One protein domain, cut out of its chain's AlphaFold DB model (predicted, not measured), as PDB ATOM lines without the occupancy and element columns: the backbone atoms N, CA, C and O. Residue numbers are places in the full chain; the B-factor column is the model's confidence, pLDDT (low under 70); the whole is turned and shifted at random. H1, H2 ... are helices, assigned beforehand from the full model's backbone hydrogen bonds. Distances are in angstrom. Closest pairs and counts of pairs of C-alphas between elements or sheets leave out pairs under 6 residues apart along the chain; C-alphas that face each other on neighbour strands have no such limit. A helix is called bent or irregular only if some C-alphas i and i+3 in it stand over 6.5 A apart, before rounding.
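What this domain is: This is residues 5 to 130 of the 233 residues of an uncharacterized protein of Myxococcales bacterium (UniProt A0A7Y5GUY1). H5 runs through the core, and H1, H2 and H3 pack along it in an up-and-down bundle, each of these four helices running against the one before it. H4 packs on H1 at one end, while H7 crosses H5 steeply and joins H6 in a hairpin at the other end. The printed part has 126 residues with seven named helices, H1 to H7 in order, and no named strand: all helix. It is compact, with a radius of gyration of the C-alphas of 13.4 A, and spans 38 by 31 by 25 A.

How they stand to each other: Start at H1, residues 5 to 16: it touches the hub H5, residues 81 to 94, where the C-alphas of Ala 6 and Ala 88 come closest, 4.1 A. Next, H2, residues 19 to 31, forms a hairpin with H1, closest at C-alphas 14 and 22, 4.9 A. H3, residues 38 to 52, touches H5 at a shallow tilt of 21 degrees, opposite ways, closest at C-alphas 49 and 82, 4.9 A. H4, residues 61 to 69, touches H1, closest at C-alphas 8 and 67, 6.2 A. H6, residues 99 to 112, forms a hairpin with H7, residues 115 to 123, closest at C-alphas 110 and 118, 5.2 A. H7 touches H5 at a steep tilt of 67 degrees, with residues 83 to 87 of H5 alone, closest at C-alphas 83 and 120, 5.7 A. Each O i to N i+4 pair is within hydrogen-bond range in H1, H2, H4, H5, H6 and H7, and 8 of 11 are in H3.

Where its parts are: Find C-alpha 5 at (-41.058, 35.303, 39.672), where H1 begins. H3 is 21.4 A long and only just irregular, C-alphas 46 and 49 being 6.7 A apart. H5 is 19.9 A and H6 19.8 A long; H7 ends at C-alpha 123, (-44.596, 35.253, 26.826).

The domain as a whole: The C-alphas farthest apart, of Pro 61 and Thr 100, are 37.6 A apart. The printed part has no cut; H4 to H5 is the long link. Residues 34 to 35 have pLDDT under 70.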
ATOM      1  N   LEU A   5     -40.933  36.197  40.819       92.88
ATOM      2  CA  LEU A   5     -41.058  35.303  39.672       92.88
ATOM      3  C   LEU A   5     -39.692  34.924  39.098       92.88
ATOM      4  O   LEU A   5     -39.487  33.761  38.757       92.88
ATOM      5  N   ALA A   6     -38.747  35.869  39.033       93.25
ATOM      6  CA  ALA A   6     -37.384  35.566  38.604       93.25
ATOM      7  C   ALA A   6     -36.726  34.527  39.516       93.25
ATOM      8  O   ALA A   6     -36.130  33.575  39.018       93.25
ATOM      9  N   LEU A   7     -36.882  34.685  40.835       93.81
ATOM     10  CA  LEU A   7     -36.324  33.770  41.829       93.81
ATOM     11  C   LEU A   7     -36.905  32.358  41.703       93.81
ATOM     12  O   LEU A   7     -36.151  31.385  41.710       93.81
ATOM     13  N   GLU A   8     -38.226  32.229  41.558       95.50
ATOM     14  CA  GLU A   8     -38.868  30.917  41.425       95.50
ATOM     15  C   GLU A   8     -38.466  30.220  40.114       95.50
ATOM     16  O   GLU A   8     -38.095  29.044  40.121       95.50
ATOM     17  N   LEU A   9     -38.458  30.951  38.992       95.44
ATOM     18  CA  LEU A   9     -37.994  30.419  37.707       95.44
ATOM     19  C   LEU A   9     -36.524  29.990  37.782       95.44
ATOM     20  O   LEU A   9     -36.182  28.896  37.332       95.44
ATOM     21  N   ALA A  10     -35.665  30.802  38.402       95.62
ATOM     22  CA  ALA A  10     -34.260  30.469  38.601       95.62
ATOM     23  C   ALA A  10     -34.090  29.197  39.447       95.62
ATOM     24  O   ALA A  10     -33.308  28.317  39.085       95.62
ATOM     25  N   ALA A  11     -34.860  29.053  40.530       95.44
ATOM     26  CA  ALA A  11     -34.828  27.869  41.385       95.44
ATOM     27  C   ALA A  11     -35.303  26.598  40.661       95.44
ATOM     28  O   ALA A  11     -34.784  25.509  40.916       95.44
ATOM     29  N   ILE A  12     -36.280  26.707  39.756       95.31
ATOM     30  CA  ILE A  12     -36.691  25.585  38.900       95.31
ATOM     31  C   ILE A  12     -35.561  25.224  37.933       95.31
ATOM     32  O   ILE A  12     -35.197  24.053  37.830       95.31
ATOM     33  N   VAL A  13     -34.953  26.217  37.281       96.44
ATOM     34  CA  VAL A  13     -33.856  25.991  36.330       96.44
ATOM     35  C   VAL A  13     -32.669  25.307  36.999       96.44
ATOM     36  O   VAL A  13     -32.201  24.289  36.496       96.44
ATOM     37  N   MET A  14     -32.239  25.785  38.167       95.06
ATOM     38  CA  MET A  14     -31.122  25.188  38.909       95.06
ATOM     39  C   MET A  14     -31.400  23.752  39.382       95.06
ATOM     40  O   MET A  14     -30.462  22.973  39.512       95.06
ATOM     41  N   ARG A  15     -32.665  23.385  39.633       94.12
ATOM     42  CA  ARG A  15     -33.048  22.013  40.021       94.12
ATOM     43  C   ARG A  15     -33.164  21.052  38.842       94.12
ATOM     44  O   ARG A  15     -32.996  19.851  39.030       94.12
ATOM     45  N   ARG A  16     -33.547  21.556  37.668       93.94
ATOM     46  CA  ARG A  16     -33.895  20.738  36.495       93.94
ATOM     47  C   ARG A  16     -32.758  20.622  35.484       93.94
ATOM     48  O   ARG A  16     -32.711  19.635  34.756       93.94
ATOM     49  N   ALA A  17     -31.882  21.620  35.415       95.12
ATOM     50  CA  ALA A  17     -30.717  21.589  34.543       95.12
ATOM     51  C   ALA A  17     -29.728  20.497  34.981       95.12
ATOM     52  O   ALA A  17     -29.633  20.168  36.165       95.12
ATOM     53  N   ASP A  18     -28.958  19.963  34.029       94.62
ATOM     54  CA  ASP A  18     -27.790  19.154  34.376       94.62
ATOM     55  C   ASP A  18     -26.754  19.987  35.150       94.62
ATOM     56  O   ASP A  18     -26.795  21.218  35.152       94.62
ATOM     57  N   GLU A  19     -25.810  19.318  35.812       94.62
ATOM     58  CA  GLU A  19     -24.830  19.971  36.686       94.62
ATOM     59  C   GLU A  19     -24.078  21.115  35.988       94.62
ATOM     60  O   GLU A  19     -23.940  22.211  36.535       94.62
ATOM     61  N   ARG A  20     -23.633  20.902  34.745       95.50
ATOM     62  CA  ARG A  20     -22.855  21.897  33.998       95.50
ATOM     63  C   ARG A  20     -23.719  23.095  33.607       95.50
ATOM     64  O   ARG A  20     -23.270  24.239  33.726       95.50
ATOM     65  N   ALA A  21     -24.925  22.844  33.116       95.75
ATOM     66  CA  ALA A  21     -25.873  23.873  32.717       95.75
ATOM     67  C   ALA A  21     -26.381  24.675  33.929       95.75
ATOM     68  O   ALA A  21     -26.447  25.905  33.868       95.75
ATOM     69  N   GLY A  22     -26.647  24.000  35.049       95.62
ATOM     70  CA  GLY A  22     -27.054  24.606  36.316       95.62
ATOM     71  C   GLY A  22     -25.973  25.501  36.920       95.62
ATOM     72  O   GLY A  22     -26.269  26.633  37.302       95.62
ATOM     73  N   LEU A  23     -24.711  25.051  36.934       95.81
ATOM     74  CA  LEU A  23     -23.575  25.865  37.393       95.81
ATOM     75  C   LEU A  23     -23.372  27.112  36.530       95.81
ATOM     76  O   LEU A  23     -23.176  28.207  37.062       95.81
ATOM     77  N   TRP A  24     -23.451  26.967  35.202       95.88
ATOM     78  CA  TRP A  24     -23.392  28.113  34.294       95.88
ATOM     79  C   TRP A  24     -24.524  29.100  34.589       95.88
ATOM     80  O   TRP A  24     -24.263  30.287  34.779       95.88
ATOM     81  N   PHE A  25     -25.761  28.612  34.689       96.81
ATOM     82  CA  PHE A  25     -26.924  29.461  34.918       96.81
ATOM     83  C   PHE A  25     -26.842  30.194  36.261       96.81
ATOM     84  O   PHE A  25     -27.073  31.398  36.306       96.81
ATOM     85  N   ALA A  26     -26.452  29.506  37.337       95.44
ATOM     86  CA  ALA A  26     -26.269  30.121  38.650       95.44
ATOM     87  C   ALA A  26     -25.215  31.236  38.628       95.44
ATOM     88  O   ALA A  26     -25.456  32.313  39.177       95.44
ATOM     89  N   ALA A  27     -24.090  31.017  37.941       93.69
ATOM     90  CA  ALA A  27     -23.062  32.040  37.778       93.69
ATOM     91  C   ALA A  27     -23.579  33.261  37.000       93.69
ATOM     92  O   ALA A  27     -23.310  34.393  37.397       93.69
ATOM     93  N   GLN A  28     -24.347  33.048  35.923       93.19
ATOM     94  CA  GLN A  28     -24.944  34.150  35.163       93.19
ATOM     95  C   GLN A  28     -25.991  34.904  35.985       93.19
ATOM     96  O   GLN A  28     -25.959  36.128  36.031       93.19
ATOM     97  N   TYR A  29     -26.876  34.194  36.687       92.31
ATOM     98  CA  TYR A  29     -27.936  34.801  37.490       92.31
ATOM     99  C   TYR A  29     -27.380  35.696  38.610       92.31
ATOM    100  O   TYR A  29     -27.903  36.780  38.840       92.31
ATOM    101  N   GLN A  30     -26.264  35.310  39.239       88.69
ATOM    102  CA  GLN A  30     -25.568  36.152  40.226       88.69
ATOM    103  C   GLN A  30     -24.916  37.408  39.627       88.69
ATOM    104  O   GLN A  30     -24.702  38.389  40.337       88.69
ATOM    105  N   GLN A  31     -24.569  37.375  38.339       86.50
ATOM    106  CA  GLN A  31     -23.952  38.496  37.621       86.50
ATOM    107  C   GLN A  31     -24.983  39.423  36.973       86.50
ATOM    108  O   GLN A  31     -24.628  40.511  36.519       86.50
ATOM    109  N   VAL A  32     -26.254  39.023  36.915       84.38
ATOM    110  CA  VAL A  32     -27.318  39.894  36.433       84.38
ATOM    111  C   VAL A  32     -27.604  40.948  37.496       84.38
ATOM    112  O   VAL A  32     -28.131  40.672  38.567       84.38
ATOM    113  N   HIS A  33     -27.240  42.188  37.185       76.12
ATOM    114  CA  HIS A  33     -27.562  43.354  37.995       76.12
ATOM    115  C   HIS A  33     -27.850  44.559  37.083       76.12
ATOM    116  O   HIS A  33     -27.394  44.581  35.937       76.12
ATOM    117  N   PRO A  34     -28.534  45.610  37.576       63.78
ATOM    118  CA  PRO A  34     -28.926  46.773  36.764       63.78
ATOM    119  C   PRO A  34     -27.778  47.549  36.091       63.78
ATOM    120  O   PRO A  34     -28.022  48.388  35.235       63.78
ATOM    121  N   GLY A  35     -26.528  47.292  36.485       64.75
ATOM    122  CA  GLY A  35     -25.324  47.909  35.916       64.75
ATOM    123  C   GLY A  35     -24.611  47.049  34.868       64.75
ATOM    124  O   GLY A  35     -23.536  47.432  34.402       64.75
ATOM    125  N   LEU A  36     -25.158  45.880  34.524       73.00
ATOM    126  CA  LEU A  36     -24.581  45.005  33.514       73.00
ATOM    127  C   LEU A  36     -24.619  45.699  32.147       73.00
ATOM    128  O   LEU A  36     -25.623  46.293  31.749       73.00
ATOM    129  N   ARG A  37     -23.514  45.622  31.396       80.12
ATOM    130  CA  ARG A  37     -23.468  46.179  30.041       80.12
ATOM    131  C   ARG A  37     -24.523  45.496  29.179       80.12
ATOM    132  O   ARG A  37     -24.532  44.275  29.064       80.12
ATOM    133  N   ARG A  38     -25.341  46.302  28.504       81.19
ATOM    134  CA  ARG A  38     -26.435  45.847  27.636       81.19
ATOM    135  C   ARG A  38     -26.016  44.744  26.661       81.19
ATOM    136  O   ARG A  38     -26.687  43.728  26.591       81.19
ATOM    137  N   THR A  39     -24.883  44.896  25.973       83.75
ATOM    138  CA  THR A  39     -24.368  43.874  25.045       83.75
ATOM    139  C   THR A  39     -24.089  42.541  25.737       83.75
ATOM    140  O   THR A  39     -24.547  41.512  25.260       83.75
ATOM    141  N   ALA A  40     -23.423  42.568  26.894       84.12
ATOM    142  CA  ALA A  40     -23.120  41.360  27.657       84.12
ATOM    143  C   ALA A  40     -24.404  40.665  28.131       84.12
ATOM    144  O   ALA A  40     -24.517  39.449  28.051       84.12
ATOM    145  N   PHE A  41     -25.414  41.434  28.548       86.06
ATOM    146  CA  PHE A  41     -26.712  40.874  28.923       86.06
ATOM    147  C   PHE A  41     -27.402  40.157  27.752       86.06
ATOM    148  O   PHE A  41     -27.910  39.049  27.914       86.06
ATOM    149  N   LEU A  42     -27.389  40.758  26.559       86.06
ATOM    150  CA  LEU A  42     -27.963  40.150  25.355       86.06
ATOM    151  C   LEU A  42     -27.228  38.874  24.928       86.06
ATOM    152  O   LEU A  42     -27.874  37.921  24.490       86.06
ATOM    153  N   GLU A  43     -25.903  38.848  25.074       88.62
ATOM    154  CA  GLU A  43     -25.070  37.667  24.827       88.62
ATOM    155  C   GLU A  43     -25.396  36.546  25.822       88.62
ATOM    156  O   GLU A  43     -25.705  35.430  25.403       88.62
ATOM    157  N   THR A  44     -25.461  36.853  27.123       89.50
ATOM    158  CA  THR A  44     -25.878  35.895  28.162       89.50
ATOM    159  C   THR A  44     -27.265  35.319  27.870       89.50
ATOM    160  O   THR A  44     -27.474  34.109  27.973       89.50
ATOM    161  N   LEU A  45     -28.216  36.159  27.453       89.00
ATOM    162  CA  LEU A  45     -29.548  35.706  27.055       89.00
ATOM    163  C   LEU A  45     -29.538  34.830  25.802       89.00
ATOM    164  O   LEU A  45     -30.443  34.022  25.634       89.00
ATOM    165  N   ALA A  46     -28.595  35.023  24.880       89.62
ATOM    166  CA  ALA A  46     -28.493  34.204  23.671       89.62
ATOM    167  C   ALA A  46     -27.897  32.823  23.980       89.62
ATOM    168  O   ALA A  46     -28.193  31.849  23.287       89.62
ATOM    169  N   GLU A  47     -27.094  32.724  25.041       93.06
ATOM    170  CA  GLU A  47     -26.511  31.471  25.512       93.06
ATOM    171  C   GLU A  47     -27.498  30.569  26.275       93.06
ATOM    172  O   GLU A  47     -27.223  29.380  26.428       93.06
ATOM    173  N   THR A  48     -28.660  31.062  26.713       94.00
ATOM    174  CA  THR A  48     -29.616  30.253  27.498       94.00
ATOM    175  C   THR A  48     -30.081  29.009  26.746       94.00
ATOM    176  O   THR A  48     -29.981  27.905  27.276       94.00
ATOM    177  N   THR A  49     -30.517  29.146  25.494       93.50
ATOM    178  CA  THR A  49     -30.969  28.022  24.664       93.50
ATOM    179  C   THR A  49     -29.886  26.964  24.425       93.50
ATOM    180  O   THR A  49     -30.161  25.794  24.693       93.50
ATOM    181  N   PRO A  50     -28.664  27.292  23.953       93.88
ATOM    182  CA  PRO A  50     -27.630  26.276  23.755       93.88
ATOM    183  C   PRO A  50     -27.116  25.655  25.063       93.88
ATOM    184  O   PRO A  50     -26.585  24.547  25.021       93.88
ATOM    185  N   ARG A  51     -27.253  26.333  26.212       95.00
ATOM    186  CA  ARG A  51     -26.785  25.828  27.516       95.00
ATOM    187  C   ARG A  51     -27.827  24.992  28.252       95.00
ATOM    188  O   ARG A  51     -27.470  23.957  28.796       95.00
ATOM    189  N   LEU A  52     -29.081  25.441  28.288       94.81
ATOM    190  CA  LEU A  52     -30.176  24.802  29.033       94.81
ATOM    191  C   LEU A  52     -30.974  23.813  28.172       94.81
ATOM    192  O   LEU A  52     -31.602  22.895  28.694       94.81
ATOM    193  N   GLY A  53     -30.939  23.979  26.848       92.50
ATOM    194  CA  GLY A  53     -31.673  23.148  25.903       92.50
ATOM    195  C   GLY A  53     -33.178  23.442  25.853       92.50
ATOM    196  O   GLY A  53     -33.765  24.070  26.729       92.50
ATOM    197  N   ARG A  54     -33.828  22.950  24.794       92.44
ATOM    198  CA  ARG A  54     -35.241  23.228  24.469       92.44
ATOM    199  C   ARG A  54     -36.219  22.181  25.008       92.44
ATOM    200  O   ARG A  54     -37.254  21.921  24.394       92.44
ATOM    201  N   HIS A  55     -35.886  21.513  26.103       88.94
ATOM    202  CA  HIS A  55     -36.769  20.478  26.625       88.94
ATOM    203  C   HIS A  55     -37.949  21.109  27.371       88.94
ATOM    204  O   HIS A  55     -37.810  22.093  28.104       88.94
ATOM    205  N   LYS A  56     -39.136  20.547  27.142       86.94
ATOM    206  CA  LYS A  56     -40.347  20.923  27.864       86.94
ATOM    207  C   LYS A  56     -40.186  20.542  29.335       86.94
ATOM    208  O   LYS A  56     -39.680  19.464  29.639       86.94
ATOM    209  N   VAL A  57     -40.643  21.418  30.225       86.56
ATOM    210  CA  VAL A  57     -40.647  21.152  31.664       86.56
ATOM    211  C   VAL A  57     -42.044  20.713  32.084       86.56
ATOM    212  O   VAL A  57     -43.014  21.462  31.956       86.56
ATOM    213  N   ASP A  58     -42.147  19.502  32.618       89.56
ATOM    214  CA  ASP A  58     -43.346  19.055  33.320       89.56
ATOM    215  C   ASP A  58     -43.260  19.529  34.776       89.56
ATOM    216  O   ASP A  58     -42.701  18.860  35.654       89.56
ATOM    217  N   TYR A  59     -43.762  20.747  35.000       88.31
ATOM    218  CA  TYR A  59     -43.768  21.398  36.309       88.31
ATOM    219  C   TYR A  59     -44.583  20.587  37.320       88.31
ATOM    220  O   TYR A  59     -45.772  20.324  37.081       88.31
ATOM    221  N   SER A  60     -43.955  20.235  38.445       91.75
ATOM    222  CA  SER A  60     -44.607  19.521  39.547       91.75
ATOM    223  C   SER A  60     -45.713  20.384  40.176       91.75
ATOM    224  O   SER A  60     -45.712  21.608  40.007       91.75
ATOM    225  N   PRO A  61     -46.668  19.792  40.915       92.69
ATOM    226  CA  PRO A  61     -47.674  20.560  41.649       92.69
ATOM    227  C   PRO A  61     -47.061  21.638  42.559       92.69
ATOM    228  O   PRO A  61     -47.561  22.762  42.605       92.69
ATOM    229  N   GLU A  62     -45.943  21.329  43.216       93.31
ATOM    230  CA  GLU A  62     -45.221  22.247  44.099       93.31
ATOM    231  C   GLU A  62     -44.577  23.400  43.320       93.31
ATOM    232  O   GLU A  62     -44.702  24.554  43.725       93.31
ATOM    233  N   GLU A  63     -43.932  23.114  42.183       93.94
ATOM    234  CA  GLU A  63     -43.351  24.140  41.304       93.94
ATOM    235  C   GLU A  63     -44.435  25.063  40.737       93.94
ATOM    236  O   GLU A  63     -44.283  26.283  40.731       93.94
ATOM    237  N   ARG A  64     -45.576  24.498  40.324       91.94
ATOM    238  CA  ARG A  64     -46.732  25.283  39.870       91.94
ATOM    239  C   ARG A  64     -47.249  26.191  40.978       91.94
ATOM    240  O   ARG A  64     -47.502  27.367  40.734       91.94
ATOM    241  N   GLN A  65     -47.377  25.675  42.198       92.19
ATOM    242  CA  GLN A  65     -47.808  26.472  43.343       92.19
ATOM    243  C   GLN A  65     -46.787  27.559  43.717       92.19
ATOM    244  O   GLN A  65     -47.181  28.651  44.127       92.19
ATOM    245  N   GLY A  66     -45.486  27.287  43.576       94.06
ATOM    246  CA  GLY A  66     -44.419  28.284  43.710       94.06
ATOM    247  C   GLY A  66     -44.596  29.432  42.719       94.06
ATOM    248  O   GLY A  66     -44.721  30.585  43.127       94.06
ATOM    249  N   LEU A  67     -44.733  29.105  41.435       93.12
ATOM    250  CA  LEU A  67     -44.904  30.094  40.370       93.12
ATOM    251  C   LEU A  67     -46.180  30.936  40.548       93.12
ATOM    252  O   LEU A  67     -46.143  32.153  40.364       93.12
ATOM    253  N   LEU A  68     -47.292  30.322  40.967       91.94
ATOM    254  CA  LEU A  68     -48.536  31.042  41.273       91.94
ATOM    255  C   LEU A  68     -48.363  32.018  42.447       91.94
ATOM    256  O   LEU A  68     -48.819  33.157  42.371       91.94
ATOM    257  N   ARG A  69     -47.666  31.611  43.520       93.12
ATOM    258  CA  ARG A  69     -47.330  32.507  44.646       93.12
ATOM    259  C   ARG A  69     -46.398  33.642  44.232       93.12
ATOM    260  O   ARG A  69     -46.425  34.703  44.845       93.12
ATOM    261  N   ALA A  70     -45.602  33.424  43.190       91.94
ATOM    262  CA  ALA A  70     -44.754  34.433  42.575       91.94
ATOM    263  C   ALA A  70     -45.500  35.330  41.562       91.94
ATOM    264  O   ALA A  70     -44.861  36.069  40.814       91.94
ATOM    265  N   ASN A  71     -46.839  35.298  41.557       87.56
ATOM    266  CA  ASN A  71     -47.725  36.089  40.697       87.56
ATOM    267  C   ASN A  71     -47.610  35.785  39.196       87.56
ATOM    268  O   ASN A  71     -47.935  36.645  38.372       87.56
ATOM    269  N   ILE A  72     -47.207  34.569  38.809       89.75
ATOM    270  CA  ILE A  72     -47.515  34.124  37.449       89.75
ATOM    271  C   ILE A  72     -49.029  33.892  37.350       89.75
ATOM    272  O   ILE A  72     -49.615  33.204  38.185       89.75
ATOM    273  N   VAL A  73     -49.680  34.472  36.344       83.69
ATOM    274  CA  VAL A  73     -51.136  34.316  36.165       83.69
ATOM    275  C   VAL A  73     -51.444  33.051  35.370       83.69
ATOM    276  O   VAL A  73     -52.406  32.342  35.657       83.69
ATOM    277  N   VAL A  74     -50.603  32.748  34.380       86.75
ATOM    278  CA  VAL A  74     -50.708  31.566  33.523       86.75
ATOM    279  C   VAL A  74     -49.310  30.997  33.330       86.75
ATOM    280  O   VAL A  74     -48.389  31.730  32.984       86.75
ATOM    281  N   ILE A  75     -49.147  29.694  33.555       85.25
ATOM    282  CA  ILE A  75     -47.922  28.969  33.199       85.25
ATOM    283  C   ILE A  75     -48.189  28.313  31.846       85.25
ATOM    284  O   ILE A  75     -48.983  27.365  31.811       85.25
ATOM    285  N   PRO A  76     -47.551  28.760  30.747       83.12
ATOM    286  CA  PRO A  76     -47.761  28.140  29.450       83.12
ATOM    287  C   PRO A  76     -47.436  26.642  29.529       83.12
ATOM    288  O   PRO A  76     -46.331  26.280  29.948       83.12
ATOM    289  N   PRO A  77     -48.333  25.738  29.095       82.12
ATOM    290  CA  PRO A  77     -48.067  24.296  29.090       82.12
ATOM    291  C   PRO A  77     -46.868  23.898  28.222       82.12
ATOM    292  O   PRO A  77     -46.411  22.758  28.273       82.12
ATOM    293  N   THR A  78     -46.396  24.816  27.380       82.00
ATOM    294  CA  THR A  78     -45.260  24.656  26.473       82.00
ATOM    295  C   THR A  78     -43.984  25.331  26.977       82.00
ATOM    296  O   THR A  78     -42.995  25.326  26.249       82.00
ATOM    297  N   LEU A  79     -43.985  25.898  28.193       89.19
ATOM    298  CA  LEU A  79     -42.833  26.612  28.739       89.19
ATOM    299  C   LEU A  79     -41.630  25.670  28.891       89.19
ATOM    300  O   LEU A  79     -41.661  24.700  29.658       89.19
ATOM    301  N   ARG A  80     -40.572  25.963  28.136       93.75
ATOM    302  CA  ARG A  80     -39.329  25.179  28.101       93.75
ATOM    303  C   ARG A  80     -38.340  25.644  29.169       93.75
ATOM    304  O   ARG A  80     -38.472  26.749  29.697       93.75
ATOM    305  N   LEU A  81     -37.327  24.826  29.461       94.50
ATOM    306  CA  LEU A  81     -36.319  25.182  30.465       94.50
ATOM    307  C   LEU A  81     -35.474  26.394  30.043       94.50
ATOM    308  O   LEU A  81     -35.212  27.269  30.867       94.50
ATOM    309  N   ASP A  82     -35.085  26.479  28.766       94.94
ATOM    310  CA  ASP A  82     -34.362  27.638  28.231       94.94
ATOM    311  C   ASP A  82     -35.171  28.933  28.330       94.94
ATOM    312  O   ASP A  82     -34.633  29.970  28.717       94.94
ATOM    313  N   GLU A  83     -36.470  28.862  28.042       94.88
ATOM    314  CA  GLU A  83     -37.392  29.992  28.171       94.88
ATOM    315  C   GLU A  83     -37.551  30.419  29.636       94.88
ATOM    316  O   GLU A  83     -37.511  31.613  29.925       94.88
ATOM    317  N   ALA A  84     -37.674  29.468  30.570       94.88
ATOM    318  CA  ALA A  84     -37.732  29.757  32.003       94.88
ATOM    319  C   ALA A  84     -36.439  30.422  32.509       94.88
ATOM    320  O   ALA A  84     -36.499  31.409  33.243       94.88
ATOM    321  N   GLY A  85     -35.272  29.931  32.078       95.44
ATOM    322  CA  GLY A  85     -33.978  30.520  32.430       95.44
ATOM    323  C   GLY A  85     -33.784  31.911  31.838       95.44
ATOM    324  O   GLY A  85     -33.399  32.838  32.549       95.44
ATOM    325  N   ALA A  86     -34.113  32.093  30.560       94.25
ATOM    326  CA  ALA A  86     -34.094  33.409  29.937       94.25
ATOM    327  C   ALA A  86     -35.047  34.377  30.649       94.25
ATOM    328  O   ALA A  86     -34.636  35.487  30.973       94.25
ATOM    329  N   ALA A  87     -36.279  33.959  30.950       93.75
ATOM    330  CA  ALA A  87     -37.246  34.774  31.677       93.75
ATOM    331  C   ALA A  87     -36.760  35.153  33.085       93.75
ATOM    332  O   ALA A  87     -36.916  36.302  33.488       93.75
ATOM    333  N   ALA A  88     -36.113  34.237  33.809       94.00
ATOM    334  CA  ALA A  88     -35.513  34.540  35.105       94.00
ATOM    335  C   ALA A  88     -34.435  35.632  35.003       94.00
ATOM    336  O   ALA A  88     -34.479  36.608  35.749       94.00
ATOM    337  N   LEU A  89     -33.502  35.503  34.051       91.81
ATOM    338  CA  LEU A  89     -32.452  36.506  33.811       91.81
ATOM    339  C   LEU A  89     -33.049  37.853  33.380       91.81
ATOM    340  O   LEU A  89     -32.605  38.902  33.837       91.81
ATOM    341  N   TRP A  90     -34.081  37.821  32.537       89.12
ATOM    342  CA  TRP A  90     -34.851  38.991  32.118       89.12
ATOM    343  C   TRP A  90     -35.466  39.744  33.281       89.12
ATOM    344  O   TRP A  90     -35.211  40.933  33.466       89.12
ATOM    345  N   LEU A  91     -36.285  39.045  34.055       90.06
ATOM    346  CA  LEU A  91     -37.042  39.637  35.144       90.06
ATOM    347  C   LEU A  91     -36.112  40.149  36.246       90.06
ATOM    348  O   LEU A  91     -36.382  41.210  36.802       90.06
ATOM    349  N   GLU A  92     -35.006  39.452  36.519       88.94
ATOM    350  CA  GLU A  92     -34.012  39.917  37.489       88.94
ATOM    351  C   GLU A  92     -33.235  41.132  36.975       88.94
ATOM    352  O   GLU A  92     -33.115  42.135  37.678       88.94
ATOM    353  N   GLY A  93     -32.774  41.093  35.721       85.88
ATOM    354  CA  GLY A  93     -32.020  42.196  35.124       85.88
ATOM    355  C   GLY A  93     -32.825  43.487  35.093       85.88
ATOM    356  O   GLY A  93     -32.290  44.556  35.383       85.88
ATOM    357  N   LEU A  94     -34.121  43.387  34.799       85.44
ATOM    358  CA  LEU A  94     -35.021  44.534  34.717       85.44
ATOM    359  C   LEU A  94     -35.483  45.061  36.084       85.44
ATOM    360  O   LEU A  94     -35.821  46.241  36.173       85.44
ATOM    361  N   ALA A  95     -35.470  44.250  37.150       80.31
ATOM    362  CA  ALA A  95     -36.051  44.592  38.457       80.31
ATOM    363  C   ALA A  95     -35.413  45.807  39.163       80.31
ATOM    364  O   ALA A  95     -35.961  46.308  40.149       80.31
ATOM    365  N   GLY A  96     -34.272  46.305  38.678       74.44
ATOM    366  CA  GLY A  96     -33.638  47.524  39.188       74.44
ATOM    367  C   GLY A  96     -33.200  48.523  38.119       74.44
ATOM    368  O   GLY A  96     -32.478  49.461  38.455       74.44
ATOM    369  N   MET A  97     -33.592  48.339  36.854       81.75
ATOM    370  CA  MET A  97     -33.286  49.313  35.800       81.75
ATOM    371  C   MET A  97     -34.209  50.530  35.878       81.75
ATOM    372  O   MET A  97     -35.381  50.432  36.250       81.75
ATOM    373  N   GLY A  98     -33.691  51.688  35.464       80.69
ATOM    374  CA  GLY A  98     -34.523  52.858  35.212       80.69
ATOM    375  C   GLY A  98     -35.533  52.581  34.095       80.69
ATOM    376  O   GLY A  98     -35.277  51.806  33.173       80.69
ATOM    377  N   ALA A  99     -36.689  53.245  34.148       82.88
ATOM    378  CA  ALA A  99     -37.794  52.974  33.231       82.88
ATOM    379  C   ALA A  99     -37.413  53.158  31.744       82.88
ATOM    380  O   ALA A  99     -37.883  52.410  30.891       82.88
ATOM    381  N   THR A 100     -36.551  54.129  31.426       84.75
ATOM    382  CA  THR A 100     -36.054  54.370  30.059       84.75
ATOM    383  C   THR A 100     -35.140  53.246  29.570       84.75
ATOM    384  O   THR A 100     -35.285  52.788  28.436       84.75
ATOM    385  N   ASP A 101     -34.237  52.763  30.423       85.19
ATOM    386  CA  ASP A 101     -33.304  51.686  30.075       85.19
ATOM    387  C   ASP A 101     -34.038  50.359  29.879       85.19
ATOM    388  O   ASP A 101     -33.760  49.640  28.917       85.19
ATOM    389  N   CYS A 102     -35.038  50.091  30.729       87.19
ATOM    390  CA  CYS A 102     -35.942  48.950  30.597       87.19
ATOM    391  C   CYS A 102     -36.630  48.949  29.226       87.19
ATOM    392  O   CYS A 102     -36.558  47.959  28.498       87.19
ATOM    393  N   VAL A 103     -37.252  50.071  28.844       90.88
ATOM    394  CA  VAL A 103     -37.922  50.201  27.541       90.88
ATOM    395  C   VAL A 103     -36.928  49.979  26.405       90.88
ATOM    396  O   VAL A 103     -37.172  49.158  25.521       90.88
ATOM    397  N   GLY A 104     -35.776  50.649  26.454       90.19
ATOM    398  CA  GLY A 104     -34.750  50.495  25.434       90.19
ATOM    399  C   GLY A 104     -34.318  49.038  25.259       90.19
ATOM    400  O   GLY A 104     -34.214  48.571  24.126       90.19
ATOM    401  N   LEU A 105     -34.057  48.322  26.351       88.81
ATOM    402  CA  LEU A 105     -33.582  46.939  26.311       88.81
ATOM    403  C   LEU A 105     -34.648  45.970  25.775       88.81
ATOM    404  O   LEU A 105     -34.330  45.098  24.965       88.81
ATOM    405  N   VAL A 106     -35.911  46.157  26.168       92.94
ATOM    406  CA  VAL A 106     -37.047  45.390  25.634       92.94
ATOM    407  C   VAL A 106     -37.156  45.567  24.115       92.94
ATOM    408  O   VAL A 106     -37.257  44.575  23.389       92.94
ATOM    409  N   HIS A 107     -37.048  46.803  23.615       94.06
ATOM    410  CA  HIS A 107     -37.042  47.069  22.172       94.06
ATOM    411  C   HIS A 107     -35.851  46.420  21.458       94.06
ATOM    412  O   HIS A 107     -36.027  45.835  20.390       94.06
ATOM    413  N   ASP A 108     -34.647  46.466  22.033       91.81
ATOM    414  CA  ASP A 108     -33.484  45.820  21.414       91.81
ATOM    415  C   ASP A 108     -33.686  44.326  21.233       91.81
ATOM    416  O   ASP A 108     -33.334  43.783  20.187       91.81
ATOM    417  N   VAL A 109     -34.280  43.653  22.211       92.12
ATOM    418  CA  VAL A 109     -34.530  42.217  22.081       92.12
ATOM    419  C   VAL A 109     -35.646  41.921  21.119       92.12
ATOM    420  O   VAL A 109     -35.501  41.008  20.305       92.12
ATOM    421  N   PHE A 110     -36.705  42.721  21.131       95.00
ATOM    422  CA  PHE A 110     -37.767  42.567  20.156       95.00
ATOM    423  C   PHE A 110     -37.261  42.733  18.709       95.00
ATOM    424  O   PHE A 110     -37.589  41.918  17.846       95.00
ATOM    425  N   TYR A 111     -36.402  43.724  18.440       93.50
ATOM    426  CA  TYR A 111     -35.935  44.020  17.080       93.50
ATOM    427  C   TYR A 111     -34.675  43.272  16.648       93.50
ATOM    428  O   TYR A 111     -34.541  42.932  15.469       93.50
ATOM    429  N   ARG A 112     -33.738  43.024  17.564       90.88
ATOM    430  CA  ARG A 112     -32.393  42.498  17.264       90.88
ATOM    431  C   ARG A 112     -32.120  41.143  17.903       90.88
ATOM    432  O   ARG A 112     -31.194  40.463  17.472       90.88
ATOM    433  N   GLY A 113     -32.919  40.737  18.887       90.12
ATOM    434  CA  GLY A 113     -32.789  39.432  19.523       90.12
ATOM    435  C   GLY A 113     -33.080  38.282  18.561       90.12
ATOM    436  O   GLY A 113     -33.706  38.457  17.504       90.12
ATOM    437  N   THR A 114     -32.640  37.087  18.946       90.81
ATOM    438  CA  THR A 114     -32.977  35.835  18.263       90.81
ATOM    439  C   THR A 114     -34.479  35.553  18.360       90.81
ATOM    440  O   THR A 114     -35.183  36.120  19.197       90.81
ATOM    441  N   MET A 115     -34.994  34.653  17.517       92.00
ATOM    442  CA  MET A 115     -36.413  34.274  17.552       92.00
ATOM    443  C   MET A 115     -36.841  33.775  18.944       92.00
ATOM    444  O   MET A 115     -37.864  34.213  19.462       92.00
ATOM    445  N   ASP A 116     -36.028  32.929  19.585       90.81
ATOM    446  CA  ASP A 116     -36.315  32.405  20.928       90.81
ATOM    447  C   ASP A 116     -36.370  33.518  21.986       90.81
ATOM    448  O   ASP A 116     -37.253  33.510  22.848       90.81
ATOM    449  N   GLN A 117     -35.476  34.508  21.898       92.00
ATOM    450  CA  GLN A 117     -35.475  35.649  22.814       92.00
ATOM    451  C   GLN A 117     -36.738  36.500  22.654       92.00
ATOM    452  O   GLN A 117     -37.353  36.864  23.653       92.00
ATOM    453  N   ARG A 118     -37.159  36.774  21.412       94.69
ATOM    454  CA  ARG A 118     -38.396  37.525  21.127       94.69
ATOM    455  C   ARG A 118     -39.624  36.792  21.652       94.69
ATOM    456  O   ARG A 118     -40.453  37.392  22.329       94.69
ATOM    457  N   CYS A 119     -39.728  35.494  21.375       94.50
ATOM    458  CA  CYS A 119     -40.840  34.673  21.844       94.50
ATOM    459  C   CYS A 119     -40.892  34.619  23.377       94.50
ATOM    460  O   CYS A 119     -41.956  34.815  23.961       94.50
ATOM    461  N   THR A 120     -39.747  34.430  24.038       94.12
ATOM    462  CA  THR A 120     -39.673  34.429  25.508       94.12
ATOM    463  C   THR A 120     -40.064  35.784  26.089       94.12
ATOM    464  O   THR A 120     -40.884  35.838  27.001       94.12
ATOM    465  N   LEU A 121     -39.545  36.884  25.532       94.44
ATOM    466  CA  LEU A 121     -39.910  38.240  25.946       94.44
ATOM    467  C   LEU A 121     -41.431  38.443  25.906       94.44
ATOM    468  O   LEU A 121     -42.014  38.908  26.881       94.44
ATOM    469  N   LEU A 122     -42.081  38.061  24.803       95.81
ATOM    470  CA  LEU A 122     -43.521  38.258  24.640       95.81
ATOM    471  C   LEU A 122     -44.351  37.395  25.595       95.81
ATOM    472  O   LEU A 122     -45.315  37.905  26.164       95.81
ATOM    473  N   LYS A 123     -43.948  36.139  25.839       94.75
ATOM    474  CA  LYS A 123     -44.596  35.253  26.826       94.75
ATOM    475  C   LYS A 123     -44.609  35.851  28.234       94.75
ATOM    476  O   LYS A 123     -45.561  35.641  28.976       94.75
ATOM    477  N   PHE A 124     -43.571  36.609  28.591       93.94
ATOM    478  CA  PHE A 124     -43.418  37.221  29.912       93.94
ATOM    479  C   PHE A 124     -43.699  38.729  29.935       93.94
ATOM    480  O   PHE A 124     -43.474  39.370  30.960       93.94
ATOM    481  N   LEU A 125     -44.242  39.300  28.853       94.50
ATOM    482  CA  LEU A 125     -44.449  40.747  28.722       94.50
ATOM    483  C   LEU A 125     -45.320  41.328  29.850       94.50
ATOM    484  O   LEU A 125     -45.047  42.418  30.341       94.50
ATOM    485  N   HIS A 126     -46.326  40.576  30.311       94.75
ATOM    486  CA  HIS A 126     -47.195  40.964  31.432       94.75
ATOM    487  C   HIS A 126     -46.466  41.082  32.777       94.75
ATOM    488  O   HIS A 126     -46.940  41.765  33.679       94.75
ATOM    489  N   HIS A 127     -45.321  40.418  32.916       92.06
ATOM    490  CA  HIS A 127     -44.549  40.375  34.155       92.06
ATOM    491  C   HIS A 127     -43.420  41.409  34.191       92.06
ATOM    492  O   HIS A 127     -42.689  41.479  35.181       92.06
ATOM    493  N   LEU A 128     -43.266  42.212  33.134       90.25
ATOM    494  CA  LEU A 128     -42.297  43.299  33.117       90.25
ATOM    495  C   LEU A 128     -42.742  44.464  34.015       90.25
ATOM    496  O   LEU A 128     -43.937  44.628  34.264       90.25
ATOM    497  N   PRO A 129     -41.806  45.314  34.475       87.25
ATOM    498  CA  PRO A 129     -42.156  46.566  35.134       87.25
ATOM    499  C   PRO A 129     -42.998  47.468  34.218       87.25
ATOM    500  O   PRO A 129     -42.592  47.749  33.092       87.25
ATOM    501  N   ASP A 130     -44.143  47.938  34.720       89.12
ATOM    502  CA  ASP A 130     -45.108  48.782  33.992       89.12
ATOM    503  C   ASP A 130     -45.451  48.252  32.578       89.12
ATOM    504  O   ASP A 130     -45.141  48.882  31.558       89.12
TER     505      ASP A 130